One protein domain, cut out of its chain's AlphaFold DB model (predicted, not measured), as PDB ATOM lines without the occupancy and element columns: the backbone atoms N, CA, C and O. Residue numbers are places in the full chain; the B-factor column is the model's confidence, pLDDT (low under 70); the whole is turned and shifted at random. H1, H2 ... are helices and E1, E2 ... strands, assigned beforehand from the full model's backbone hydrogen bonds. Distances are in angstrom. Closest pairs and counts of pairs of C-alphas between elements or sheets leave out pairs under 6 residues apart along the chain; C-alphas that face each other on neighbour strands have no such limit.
ATOM      1  N   THR A  10     217.727 177.191 295.083       89.12
ATOM      2  CA  THR A  10     217.076 175.882 294.926       89.12
ATOM      3  C   THR A  10     215.673 175.832 295.514       89.12
ATOM      4  O   THR A  10     214.838 175.095 294.985       89.12
ATOM      5  N   ASP A  11     215.415 176.644 296.540       90.19
ATOM      6  CA  ASP A  11     214.146 176.722 297.273       90.19
ATOM      7  C   ASP A  11     213.115 177.621 296.578       90.19
ATOM      8  O   ASP A  11     211.954 177.702 296.992       90.19
ATOM      9  N   LEU A  12     213.519 178.317 295.511       88.06
ATOM     10  CA  LEU A  12     212.596 179.089 294.696       88.06
ATOM     11  C   LEU A  12     211.700 178.178 293.839       88.06
ATOM     12  O   LEU A  12     212.124 177.106 293.397       88.06
ATOM     13  N   PRO A  13     210.475 178.631 293.498       88.75
ATOM     14  CA  PRO A  13     209.605 177.914 292.574       88.75
ATOM     15  C   PRO A  13     210.320 177.571 291.262       88.75
ATOM     16  O   PRO A  13     210.955 178.436 290.651       88.75
ATOM     17  N   THR A  14     210.149 176.340 290.769       87.31
ATOM     18  CA  THR A  14     210.839 175.824 289.570       87.31
ATOM     19  C   THR A  14     210.705 176.750 288.357       87.31
ATOM     20  O   THR A  14     211.671 176.971 287.632       87.31
ATOM     21  N   LYS A  15     209.528 177.370 288.175       84.25
ATOM     22  CA  LYS A  15     209.265 178.332 287.090       84.25
ATOM     23  C   LYS A  15     210.167 179.575 287.135       84.25
ATOM     24  O   LYS A  15     210.448 180.140 286.082       84.25
ATOM     25  N   LEU A  16     210.580 180.020 288.324       86.38
ATOM     26  CA  LEU A  16     211.525 181.130 288.499       86.38
ATOM     27  C   LEU A  16     212.965 180.633 288.409       86.38
ATOM     28  O   LEU A  16     213.758 181.234 287.692       86.38
ATOM     29  N   ARG A  17     213.276 179.512 289.065       89.25
ATOM     30  CA  ARG A  17     214.617 178.916 289.065       89.25
ATOM     31  C   ARG A  17     215.132 178.647 287.651       89.25
ATOM     32  O   ARG A  17     216.252 179.017 287.335       89.25
ATOM     33  N   ASN A  18     214.291 178.120 286.760       88.69
ATOM     34  CA  ASN A  18     214.666 177.845 285.364       88.69
ATOM     35  C   ASN A  18     215.000 179.108 284.542       88.69
ATOM     36  O   ASN A  18     215.520 179.000 283.435       88.69
ATOM     37  N   LYS A  19     214.683 180.305 285.054       89.00
ATOM     38  CA  LYS A  19     214.952 181.603 284.414       89.00
ATOM     39  C   LYS A  19     216.157 182.318 285.023       89.00
ATOM     40  O   LYS A  19     216.401 183.478 284.688       89.00
ATOM     41  N   ILE A  20     216.867 181.667 285.941       89.88
ATOM     42  CA  ILE A  20     217.972 182.237 286.703       89.88
ATOM     43  C   ILE A  20     219.187 181.323 286.555       89.88
ATOM     44  O   ILE A  20     219.097 180.119 286.769       89.88
ATOM     45  N   ARG A  21     220.337 181.907 286.215       90.12
ATOM     46  CA  ARG A  21     221.638 181.236 286.244       90.12
ATOM     47  C   ARG A  21     222.477 181.795 287.387       90.12
ATOM     48  O   ARG A  21     222.567 183.011 287.533       90.12
ATOM     49  N   CYS A  22     223.110 180.927 288.160       90.06
ATOM     50  CA  CYS A  22     224.136 181.288 289.130       90.06
ATOM     51  C   CYS A  22     225.307 180.326 288.913       90.06
ATOM     52  O   CYS A  22     225.105 179.114 288.948       90.06
ATOM     53  N   ASP A  23     226.488 180.860 288.599       84.94
ATOM     54  CA  ASP A  23     227.660 180.056 288.210       84.94
ATOM     55  C   ASP A  23     228.621 179.791 289.388       84.94
ATOM     56  O   ASP A  23     229.673 179.185 289.192       84.94
ATOM     57  N   GLY A  24     228.284 180.251 290.597       83.62
ATOM     58  CA  GLY A  24     229.163 180.189 291.764       83.62
ATOM     59  C   GLY A  24     228.414 180.240 293.097       83.62
ATOM     60  O   GLY A  24     227.379 179.594 293.251       83.62
ATOM     61  N   ASP A  25     228.955 180.960 294.077       85.25
ATOM     62  CA  ASP A  25     228.387 181.048 295.425       85.25
ATOM     63  C   ASP A  25     227.096 181.872 295.403       85.25
ATOM     64  O   ASP A  25     227.106 183.057 295.076       85.25
ATOM     65  N   GLU A  26     225.973 181.268 295.793       84.75
ATOM     66  CA  GLU A  26     224.651 181.899 295.709       84.75
ATOM     67  C   GLU A  26     224.532 183.227 296.475       84.75
ATOM     68  O   GLU A  26     223.679 184.053 296.138       84.75
ATOM     69  N   THR A  27     225.371 183.447 297.489       81.75
ATOM     70  CA  THR A  27     225.363 184.657 298.317       81.75
ATOM     71  C   THR A  27     226.282 185.753 297.780       81.75
ATOM     72  O   THR A  27     225.999 186.943 297.958       81.75
ATOM     73  N   LEU A  28     227.373 185.371 297.111       79.00
ATOM     74  CA  LEU A  28     228.402 186.290 296.617       79.00
ATOM     75  C   LEU A  28     228.249 186.599 295.128       79.00
ATOM     76  O   LEU A  28     228.568 187.713 294.712       79.00
ATOM     77  N   ASP A  29     227.706 185.670 294.348       84.94
ATOM     78  CA  ASP A  29     227.596 185.767 292.901       84.94
ATOM     79  C   ASP A  29     226.213 186.218 292.427       84.94
ATOM     80  O   ASP A  29     225.181 186.098 293.095       84.94
ATOM     81  N   CYS A  30     226.198 186.812 291.234       87.25
ATOM     82  CA  CYS A  30     224.971 187.313 290.641       87.25
ATOM     83  C   CYS A  30     224.063 186.155 290.215       87.25
ATOM     84  O   CYS A  30     224.485 185.207 289.556       87.25
ATOM     85  N   TRP A  31     222.777 186.299 290.511       90.31
ATOM     86  CA  TRP A  31     221.724 185.471 289.934       90.31
ATOM     87  C   TRP A  31     221.277 186.140 288.642       90.31
ATOM     88  O   TRP A  31     220.562 187.142 288.674       90.31
ATOM     89  N   ILE A  32     221.748 185.643 287.506       87.69
ATOM     90  CA  ILE A  32     221.533 186.247 286.195       87.69
ATOM     91  C   ILE A  32     220.200 185.782 285.631       87.69
ATOM     92  O   ILE A  32     220.001 184.599 285.365       87.69
ATOM     93  N   TRP A  33     219.291 186.723 285.397       88.12
ATOM     94  CA  TRP A  33     218.041 186.441 284.708       88.12
ATOM     95  C   TRP A  33     218.291 186.144 283.224       88.12
ATOM     96  O   TRP A  33     218.793 186.992 282.482       88.12
ATOM     97  N   THR A  34     217.931 184.940 282.785       83.44
ATOM     98  CA  THR A  34     218.197 184.431 281.429       83.44
ATOM     99  C   THR A  34     216.986 184.505 280.507       83.44
ATOM    100  O   THR A  34     217.140 184.443 279.291       83.44
ATOM    101  N   ALA A  35     215.783 184.704 281.050       73.69
ATOM    102  CA  ALA A  35     214.546 184.769 280.272       73.69
ATOM    103  C   ALA A  35     214.298 186.154 279.639       73.69
ATOM    104  O   ALA A  35     213.173 186.653 279.662       73.69
ATOM    105  N   THR A  36     215.340 186.801 279.102       66.31
ATOM    106  CA  THR A  36     215.207 187.993 278.251       66.31
ATOM    107  C   THR A  36     216.026 187.886 276.974       66.31
ATOM    108  O   THR A  36     217.213 187.571 276.989       66.31
ATOM    109  N   PHE A  37     215.393 188.257 275.861       58.03
ATOM    110  CA  PHE A  37     216.051 188.429 274.562       58.03
ATOM    111  C   PHE A  37     216.718 189.808 274.414       58.03
ATOM    112  O   PHE A  37     217.435 190.059 273.451       58.03
ATOM    113  N   ILE A  38     216.505 190.710 275.379       59.78
ATOM    114  CA  ILE A  38     217.069 192.061 275.363       59.78
ATOM    115  C   ILE A  38     218.539 191.990 275.800       59.78
ATOM    116  O   ILE A  38     218.807 191.516 276.910       59.78
ATOM    117  N   PRO A  39     219.499 192.464 274.986       55.41
ATOM    118  CA  PRO A  39     220.909 192.469 275.357       55.41
ATOM    119  C   PRO A  39     221.141 193.307 276.619       55.41
ATOM    120  O   PRO A  39     220.543 194.371 276.792       55.41
ATOM    121  N   ALA A  40     222.016 192.815 277.500       57.22
ATOM    122  CA  ALA A  40     222.414 193.529 278.710       57.22
ATOM    123  C   ALA A  40     222.998 194.903 278.346       57.22
ATOM    124  O   ALA A  40     223.922 195.009 277.531       57.22
ATOM    125  N   ARG A  41     222.475 195.971 278.947       56.81
ATOM    126  CA  ARG A  41     223.033 197.316 278.803       56.81
ATOM    127  C   ARG A  41     224.271 197.403 279.689       56.81
ATOM    128  O   ARG A  41     224.157 197.616 280.894       56.81
ATOM    129  N   LYS A  42     225.467 197.291 279.101       53.25
ATOM    130  CA  LYS A  42     226.729 197.583 279.806       53.25
ATOM    131  C   LYS A  42     226.693 199.026 280.325       53.25
ATOM    132  O   LYS A  42     226.701 199.962 279.529       53.25
ATOM    133  N   ARG A  43     226.639 199.217 281.646       53.91
ATOM    134  CA  ARG A  43     226.751 200.542 282.276       53.91
ATOM    135  C   ARG A  43     228.177 200.782 282.752       53.91
ATOM    136  O   ARG A  43     228.806 199.890 283.316       53.91
ATOM    137  N   VAL A  44     228.678 201.990 282.504       48.66
ATOM    138  CA  VAL A  44     229.999 202.432 282.959       48.66
ATOM    139  C   VAL A  44     229.947 202.674 284.470       48.66
ATOM    140  O   VAL A  44     228.954 203.159 285.008       48.66
ATOM    141  N   LYS A  45     231.003 202.244 285.159       48.41
ATOM    142  CA  LYS A  45     231.132 202.225 286.616       48.41
ATOM    143  C   LYS A  45     231.451 203.637 287.121       48.41
ATOM    144  O   LYS A  45     232.619 203.993 287.228       48.41
ATOM    145  N   ASP A  46     230.437 204.432 287.445       41.75
ATOM    146  CA  ASP A  46     230.671 205.704 288.131       41.75
ATOM    147  C   ASP A  46     231.058 205.403 289.585       41.75
ATOM    148  O   ASP A  46     230.314 204.755 290.318       41.75
ATOM    149  N   GLY A  47     232.267 205.806 289.985       40.06
ATOM    150  CA  GLY A  47     232.965 205.419 291.222       40.06
ATOM    151  C   GLY A  47     232.331 205.846 292.557       40.06
ATOM    152  O   GLY A  47     233.052 206.088 293.520       40.06
ATOM    153  N   ARG A  48     231.002 205.947 292.651       39.25
ATOM    154  CA  ARG A  48     230.245 206.216 293.880       39.25
ATOM    155  C   ARG A  48     229.103 205.210 294.025       39.25
ATOM    156  O   ARG A  48     228.006 205.462 293.552       39.25
ATOM    157  N   GLY A  49     229.353 204.106 294.730       41.41
ATOM    158  CA  GLY A  49     228.312 203.191 295.219       41.41
ATOM    159  C   GLY A  49     227.607 202.367 294.132       41.41
ATOM    160  O   GLY A  49     226.920 202.880 293.260       41.41
ATOM    161  N   SER A  50     227.743 201.048 294.212       44.75
ATOM    162  CA  SER A  50     227.330 200.049 293.216       44.75
ATOM    163  C   SER A  50     225.817 199.781 293.130       44.75
ATOM    164  O   SER A  50     225.414 198.629 292.982       44.75
ATOM    165  N   LEU A  51     224.973 200.808 293.262       50.94
ATOM    166  CA  LEU A  51     223.517 200.658 293.297       50.94
ATOM    167  C   LEU A  51     222.847 201.568 292.273       50.94
ATOM    168  O   LEU A  51     222.843 202.788 292.418       50.94
ATOM    169  N   SER A  52     222.266 200.967 291.234       53.97
ATOM    170  CA  SER A  52     221.530 201.697 290.197       53.97
ATOM    171  C   SER A  52     220.017 201.616 290.421       53.97
ATOM    172  O   SER A  52     219.515 200.670 291.028       53.97
ATOM    173  N   ASN A  53     219.282 202.613 289.920       53.78
ATOM    174  CA  ASN A  53     217.816 202.614 289.907       53.78
ATOM    175  C   ASN A  53     217.277 201.431 289.078       53.78
ATOM    176  O   ASN A  53     217.910 201.019 288.109       53.78
ATOM    177  N   GLU A  54     216.065 200.954 289.390       53.31
ATOM    178  CA  GLU A  54     215.431 199.752 288.804       53.31
ATOM    179  C   GLU A  54     215.265 199.757 287.258       53.31
ATOM    180  O   GLU A  54     214.890 198.740 286.672       53.31
ATOM    181  N   ARG A  55     215.567 200.870 286.568       53.53
ATOM    182  CA  ARG A  55     215.469 200.996 285.103       53.53
ATOM    183  C   ARG A  55     216.380 199.984 284.402       53.53
ATOM    184  O   ARG A  55     217.595 200.041 284.578       53.53
ATOM    185  N   GLY A  56     215.811 199.155 283.527       58.47
ATOM    186  CA  GLY A  56     216.544 198.189 282.695       58.47
ATOM    187  C   GLY A  56     216.590 196.767 283.254       58.47
ATOM    188  O   GLY A  56     217.165 195.895 282.617       58.47
ATOM    189  N   THR A  57     215.974 196.523 284.412       67.62
ATOM    190  CA  THR A  57     215.733 195.158 284.891       67.62
ATOM    191  C   THR A  57     214.726 194.468 283.965       67.62
ATOM    192  O   THR A  57     213.787 195.127 283.510       67.62
ATOM    193  N   PRO A  58     214.874 193.161 283.694       75.06
ATOM    194  CA  PRO A  58     213.818 192.368 283.083       75.06
ATOM    195  C   PRO A  58     212.467 192.613 283.757       75.06
ATOM    196  O   PRO A  58     212.361 192.532 284.981       75.06
ATOM    197  N   MET A  59     211.449 192.906 282.955       83.12
ATOM    198  CA  MET A  59     210.070 193.020 283.421       83.12
ATOM    199  C   MET A  59     209.391 191.659 283.288       83.12
ATOM    200  O   MET A  59     209.556 190.974 282.280       83.12
ATOM    201  N   VAL A  60     208.620 191.270 284.295       83.69
ATOM    202  CA  VAL A  60     207.786 190.065 284.290       83.69
ATOM    203  C   VAL A  60     206.370 190.435 284.693       83.69
ATOM    204  O   VAL A  60     206.168 191.281 285.564       83.69
ATOM    205  N   HIS A  61     205.377 189.807 284.071       80.00
ATOM    206  CA  HIS A  61     204.000 189.961 284.517       80.00
ATOM    207  C   HIS A  61     203.821 189.250 285.865       80.00
ATOM    208  O   HIS A  61     204.163 188.071 285.996       80.00
ATOM    209  N   ALA A  62     203.337 189.977 286.871       79.81
ATOM    210  CA  ALA A  62     203.042 189.437 288.191       79.81
ATOM    211  C   ALA A  62     201.517 189.383 288.375       79.81
ATOM    212  O   ALA A  62     200.920 190.440 288.586       79.81
ATOM    213  N   PRO A  63     200.893 188.186 288.347       74.50
ATOM    214  CA  PRO A  63     199.438 188.051 288.473       74.50
ATOM    215  C   PRO A  63     198.886 188.702 289.746       74.50
ATOM    216  O   PRO A  63     197.843 189.335 289.720       74.50
ATOM    217  N   GLU A  64     199.643 188.636 290.847       77.19
ATOM    218  CA  GLU A  64     199.288 189.252 292.136       77.19
ATOM    219  C   GLU A  64     199.169 190.787 292.084       77.19
ATOM    220  O   GLU A  64     198.540 191.383 292.954       77.19
ATOM    221  N   LEU A  65     199.819 191.435 291.114       74.12
ATOM    222  CA  LEU A  65     199.778 192.885 290.935       74.12
ATOM    223  C   LEU A  65     198.887 193.312 289.763       74.12
ATOM    224  O   LEU A  65     198.488 194.470 289.725       74.12
ATOM    225  N   GLY A  66     198.613 192.421 288.806       77.75
ATOM    226  CA  GLY A  66     197.877 192.736 287.577       77.75
ATOM    227  C   GLY A  66     198.665 193.570 286.555       77.75
ATOM    228  O   GLY A  66     198.106 193.996 285.552       77.75
ATOM    229  N   TYR A  67     199.962 193.826 286.771       78.94
ATOM    230  CA  TYR A  67     200.797 194.604 285.846       78.94
ATOM    231  C   TYR A  67     202.251 194.097 285.778       78.94
ATOM    232  O   TYR A  67     202.718 193.396 286.686       78.94
ATOM    233  N   PRO A  68     203.006 194.438 284.709       80.50
ATOM    234  CA  PRO A  68     204.427 194.114 284.607       80.50
ATOM    235  C   PRO A  68     205.256 194.766 285.718       80.50
ATOM    236  O   PRO A  68     205.193 195.973 285.940       80.50
ATOM    237  N   THR A  69     206.102 193.984 286.379       84.88
ATOM    238  CA  THR A  69     206.981 194.435 287.464       84.88
ATOM    239  C   THR A  69     208.411 193.937 287.263       84.88
ATOM    240  O   THR A  69     208.659 193.018 286.484       84.88
ATOM    241  N   ASN A  70     209.375 194.518 287.972       87.06
ATOM    242  CA  ASN A  70     210.777 194.120 287.859       87.06
ATOM    243  C   ASN A  70     210.994 192.692 288.385       87.06
ATOM    244  O   ASN A  70     210.625 192.379 289.519       87.06
ATOM    245  N   ALA A  71     211.673 191.846 287.606       88.88
ATOM    246  CA  ALA A  71     211.974 190.459 287.963       88.88
ATOM    247  C   ALA A  71     212.696 190.346 289.313       88.88
ATOM    248  O   ALA A  71     212.368 189.473 290.114       88.88
ATOM    249  N   CYS A  72     213.611 191.276 289.615       88.94
ATOM    250  CA  CYS A  72     214.312 191.305 290.899       88.94
ATOM    251  C   CYS A  72     213.358 191.461 292.094       88.94
ATOM    252  O   CYS A  72     213.603 190.870 293.138       88.94
ATOM    253  N   ARG A  73     212.243 192.193 291.945       89.75
ATOM    254  CA  ARG A  73     211.240 192.361 293.009       89.75
ATOM    255  C   ARG A  73     210.474 191.069 293.251       89.75
ATOM    256  O   ARG A  73     210.212 190.735 294.399       89.75
ATOM    257  N   VAL A  74     210.148 190.339 292.184       90.94
ATOM    258  CA  VAL A  74     209.478 189.035 292.280       90.94
ATOM    259  C   VAL A  74     210.385 188.017 292.958       90.94
ATOM    260  O   VAL A  74     209.959 187.353 293.898       90.94
ATOM    261  N   VAL A  75     211.645 187.929 292.528       91.62
ATOM    262  CA  VAL A  75     212.631 187.026 293.137       91.62
ATOM    263  C   VAL A  75     212.856 187.383 294.603       91.62
ATOM    264  O   VAL A  75     212.793 186.501 295.453       91.62
ATOM    265  N   TYR A  76     213.007 188.670 294.922       91.62
ATOM    266  CA  TYR A  76     213.141 189.139 296.298       91.62
ATOM    267  C   TYR A  76     211.922 188.778 297.157       91.62
ATOM    268  O   TYR A  76     212.092 188.244 298.248       91.62
ATOM    269  N   ALA A  77     210.698 189.010 296.664       91.12
ATOM    270  CA  ALA A  77     209.463 188.646 297.365       91.12
ATOM    271  C   ALA A  77     209.461 187.165 297.755       91.12
ATOM    272  O   ALA A  77     209.260 186.820 298.916       91.12
ATOM    273  N   ARG A  78     209.752 186.292 296.781       91.81
ATOM    274  CA  ARG A  78     209.770 184.840 296.982       91.81
ATOM    275  C   ARG A  78     210.910 184.388 297.886       91.81
ATOM    276  O   ARG A  78     210.697 183.511 298.711       91.81
ATOM    277  N   ALA A  79     212.085 184.998 297.768       90.94
ATOM    278  CA  ALA A  79     213.227 184.672 298.613       90.94
ATOM    279  C   ALA A  79     213.025 185.088 300.081       90.94
ATOM    280  O   ALA A  79     213.633 184.498 300.969       90.94
ATOM    281  N   CYS A  80     212.180 186.095 300.332       88.75
ATOM    282  CA  CYS A  80     211.854 186.599 301.669       88.75
ATOM    283  C   CYS A  80     210.559 186.033 302.263       88.75
ATOM    284  O   CYS A  80     210.189 186.458 303.354       88.75
ATOM    285  N   ASP A  81     209.815 185.203 301.525       88.50
ATOM    286  CA  ASP A  81     208.415 184.873 301.840       88.50
ATOM    287  C   ASP A  81     207.539 186.105 302.126       88.50
ATOM    288  O   ASP A  81     206.643 186.096 302.967       88.50
ATOM    289  N   ALA A  82     207.800 187.192 301.401       87.50
ATOM    290  CA  ALA A  82     207.055 188.433 301.515       87.50
ATOM    291  C   ALA A  82     206.031 188.551 300.377       87.50
ATOM    292  O   ALA A  82     206.332 188.187 299.235       87.50
ATOM    293  N   PRO A  83     204.840 189.124 300.634       87.88
ATOM    294  CA  PRO A  83     203.932 189.483 299.558       87.88
ATOM    295  C   PRO A  83     204.573 190.565 298.685       87.88
ATOM    296  O   PRO A  83     205.232 191.485 299.179       87.88
ATOM    297  N   LEU A  84     204.356 190.488 297.373       86.88
ATOM    298  CA  LEU A  84     205.009 191.376 296.409       86.88
ATOM    299  C   LEU A  84     204.660 192.864 296.625       86.88
ATOM    300  O   LEU A  84     205.472 193.752 296.351       86.88
ATOM    301  N   THR A  85     203.480 193.137 297.184       84.12
ATOM    302  CA  THR A  85     203.005 194.473 297.583       84.12
ATOM    303  C   THR A  85     203.760 195.068 298.775       84.12
ATOM    304  O   THR A  85     203.771 196.290 298.924       84.12
ATOM    305  N   ALA A  86     204.397 194.234 299.603       86.00
ATOM    306  CA  ALA A  86     205.206 194.656 300.746       86.00
ATOM    307  C   ALA A  86     206.699 194.778 300.412       86.00
ATOM    308  O   ALA A  86     207.483 195.215 301.254       86.00
ATOM    309  N   VAL A  87     207.113 194.412 299.193       87.12
ATOM    310  CA  VAL A  87     208.514 194.535 298.785       87.12
ATOM    311  C   VAL A  87     208.900 196.017 298.723       87.12
ATOM    312  O   VAL A  87     208.259 196.786 297.994       87.12
ATOM    313  N   PRO A  88     209.951 196.447 299.445       84.56
ATOM    314  CA  PRO A  88     210.408 197.831 299.425       84.56
ATOM    315  C   PRO A  88     210.979 198.203 298.056       84.56
ATOM    316  O   PRO A  88     211.092 197.379 297.149       84.56
ATOM    317  N   ARG A  89     211.346 199.467 297.869       83.62
ATOM    318  CA  ARG A  89     212.163 199.859 296.716       83.62
ATOM    319  C   ARG A  89     213.534 199.210 296.847       83.62
ATOM    320  O   ARG A  89     214.131 199.257 297.921       83.62
ATOM    321  N   LEU A  90     214.038 198.628 295.764       83.19
ATOM    322  CA  LEU A  90     215.314 197.921 295.781       83.19
ATOM    323  C   LEU A  90     216.347 198.693 294.956       83.19
ATOM    324  O   LEU A  90     216.155 198.961 293.772       83.19
ATOM    325  N   GLY A  91     217.459 199.052 295.590       77.06
ATOM    326  CA  GLY A  91     218.695 199.415 294.908       77.06
ATOM    327  C   GLY A  91     219.401 198.125 294.533       77.06
ATOM    328  O   GLY A  91     219.447 197.209 295.344       77.06
ATOM    329  N   ARG A  92     219.923 198.016 293.318       75.62
ATOM    330  CA  ARG A  92     220.376 196.725 292.778       75.62
ATOM    331  C   ARG A  92     221.813 196.757 292.293       75.62
ATOM    332  O   ARG A  92     222.337 197.835 292.017       75.62
ATOM    333  N   CYS A  93     222.387 195.564 292.150       76.25
ATOM    334  CA  CYS A  93     223.678 195.314 291.518       76.25
ATOM    335  C   CYS A  93     223.865 196.095 290.204       76.25
ATOM    336  O   CYS A  93     222.905 196.436 289.507       76.25
ATOM    337  N   ILE A  94     225.128 196.342 289.857       74.31
ATOM    338  CA  ILE A  94     225.526 196.988 288.602       74.31
ATOM    339  C   ILE A  94     225.133 196.173 287.362       74.31
ATOM    340  O   ILE A  94     224.882 196.756 286.309       74.31
ATOM    341  N   ASP A  95     225.067 194.846 287.491       77.38
ATOM    342  CA  ASP A  95     224.596 193.956 286.435       77.38
ATOM    343  C   ASP A  95     223.078 194.100 286.280       77.38
ATOM    344  O   ASP A  95     222.312 193.838 287.211       77.38
ATOM    345  N   ASP A  96     222.626 194.509 285.093       76.00
ATOM    346  CA  ASP A  96     221.229 194.811 284.804       76.00
ATOM    347  C   ASP A  96     220.315 193.575 284.729       76.00
ATOM    348  O   ASP A  96     219.096 193.732 284.840       76.00
ATOM    349  N   ARG A  97     220.885 192.371 284.699       81.25
ATOM    350  CA  ARG A  97     220.182 191.086 284.782       81.25
ATOM    351  C   ARG A  97     220.279 190.429 286.150       81.25
ATOM    352  O   ARG A  97     219.571 189.450 286.379       81.25
ATOM    353  N   CYS A  98     221.106 190.943 287.061       86.56
ATOM    354  CA  CYS A  98     221.172 190.401 288.412       86.56
ATOM    355  C   CYS A  98     219.839 190.610 289.152       86.56
ATOM    356  O   CYS A  98     219.353 191.741 289.300       86.56
ATOM    357  N   VAL A  99     219.274 189.493 289.613       89.31
ATOM    358  CA  VAL A  99     218.047 189.387 290.415       89.31
ATOM    359  C   VAL A  99     218.304 188.786 291.802       89.31
ATOM    360  O   VAL A  99     217.348 188.447 292.495       89.31
ATOM    361  N   SER A 100     219.571 188.649 292.213       90.12
ATOM    362  CA  SER A 100     219.929 188.041 293.500       90.12
ATOM    363  C   SER A 100     219.378 188.872 294.663       90.12
ATOM    364  O   SER A 100     219.627 190.083 294.709       90.12
ATOM    365  N   PRO A 101     218.672 188.260 295.633       88.81
ATOM    366  CA  PRO A 101     218.189 188.958 296.822       88.81
ATOM    367  C   PRO A 101     219.342 189.396 297.741       88.81
ATOM    368  O   PRO A 101     219.181 190.321 298.535       88.81
ATOM    369  N   HIS A 102     220.522 188.789 297.599       87.81
ATOM    370  CA  HIS A 102     221.732 189.167 298.329       87.81
ATOM    371  C   HIS A 102     222.391 190.426 297.752       87.81
ATOM    372  O   HIS A 102     223.116 191.127 298.453       87.81
ATOM    373  N   HIS A 103     222.133 190.740 296.477       84.75
ATOM    374  CA  HIS A 103     222.742 191.871 295.765       84.75
ATOM    375  C   HIS A 103     221.778 193.044 295.590       84.75
ATOM    376  O   HIS A 103     221.850 193.806 294.615       84.75
ATOM    377  N   VAL A 104     220.866 193.197 296.546       83.50
ATOM    378  CA  VAL A 104     219.979 194.350 296.631       83.50
ATOM    379  C   VAL A 104     220.119 195.065 297.968       83.50
ATOM    380  O   VAL A 104     220.370 194.473 299.014       83.50
ATOM    381  N   ARG A 105     219.922 196.379 297.930       83.69
ATOM    382  CA  ARG A 105     219.806 197.245 299.095       83.69
ATOM    383  C   ARG A 105     218.367 197.712 299.209       83.69
ATOM    384  O   ARG A 105     217.812 198.248 298.255       83.69
ATOM    385  N   ASP A 106     217.793 197.566 300.391       83.75
ATOM    386  CA  ASP A 106     216.509 198.177 300.715       83.75
ATOM    387  C   ASP A 106     216.644 199.712 300.719       83.75
ATOM    388  O   ASP A 106     217.482 200.268 301.433       83.75
ATOM    389  N   LEU A 107     215.854 200.387 299.883       81.88
ATOM    390  CA  LEU A 107     215.797 201.847 299.766       81.88
ATOM    391  C   LEU A 107     214.572 202.449 300.472       81.88
ATOM    392  O   LEU A 107     214.256 203.621 300.264       81.88
ATOM    393  N   GLY A 108     213.881 201.663 301.294       80.12
ATOM    394  CA  GLY A 108     212.683 202.046 302.019       80.12
ATOM    395  C   GLY A 108     211.385 201.695 301.284       80.12
ATOM    396  O   GLY A 108     211.394 201.104 300.197       80.12
TER     397      GLY A 108
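This is residues 10 to 108 of the 199 residues of an uncharacterized protein of Methylobacterium sp. WL2 (UniProt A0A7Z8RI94). Little regular structure: loops surround H2, near the middle, with two small antiparallel hairpins, E1 E2 leading directly into H2, and E3 E4. The printed part has 99 residues, 27 in named elements, class mixed, in the order H1, E1, E2, H2, E3, E4. It is compact, with a radius of gyration of the C-alphas of 12.9 A, spanning 37 by 30 by 26 A.

Find C-alpha 14 at (210.839, 175.824, 289.570), where H1, residues 14 to 17, begins. Read on to E1, 59 to 62, 9.2 A; E2, 67 to 70, 10.2 A; H2, 71 to 79, 12.2 A; E3, 90 to 92; and E4, 104 to 106, ending at C-alpha 106 (216.509, 198.177, 300.715).

Within hydrogen-bond range you find N 60 and O 69 in hairpin E1 E2, 2.8 A, and N 91 and O 105 in hairpin E3 E4, 2.8 A. H1 and H2 are close but not clearly touching, closest C-alphas Leu 16 and Val 75, 7.6 A. Every O i to N i+4 pair of H2 is within range; H1 is too short for one.

The printed part has no cut. The link H1 to E1 is long, 41 residues; residues 36 to 57 have pLDDT under 70.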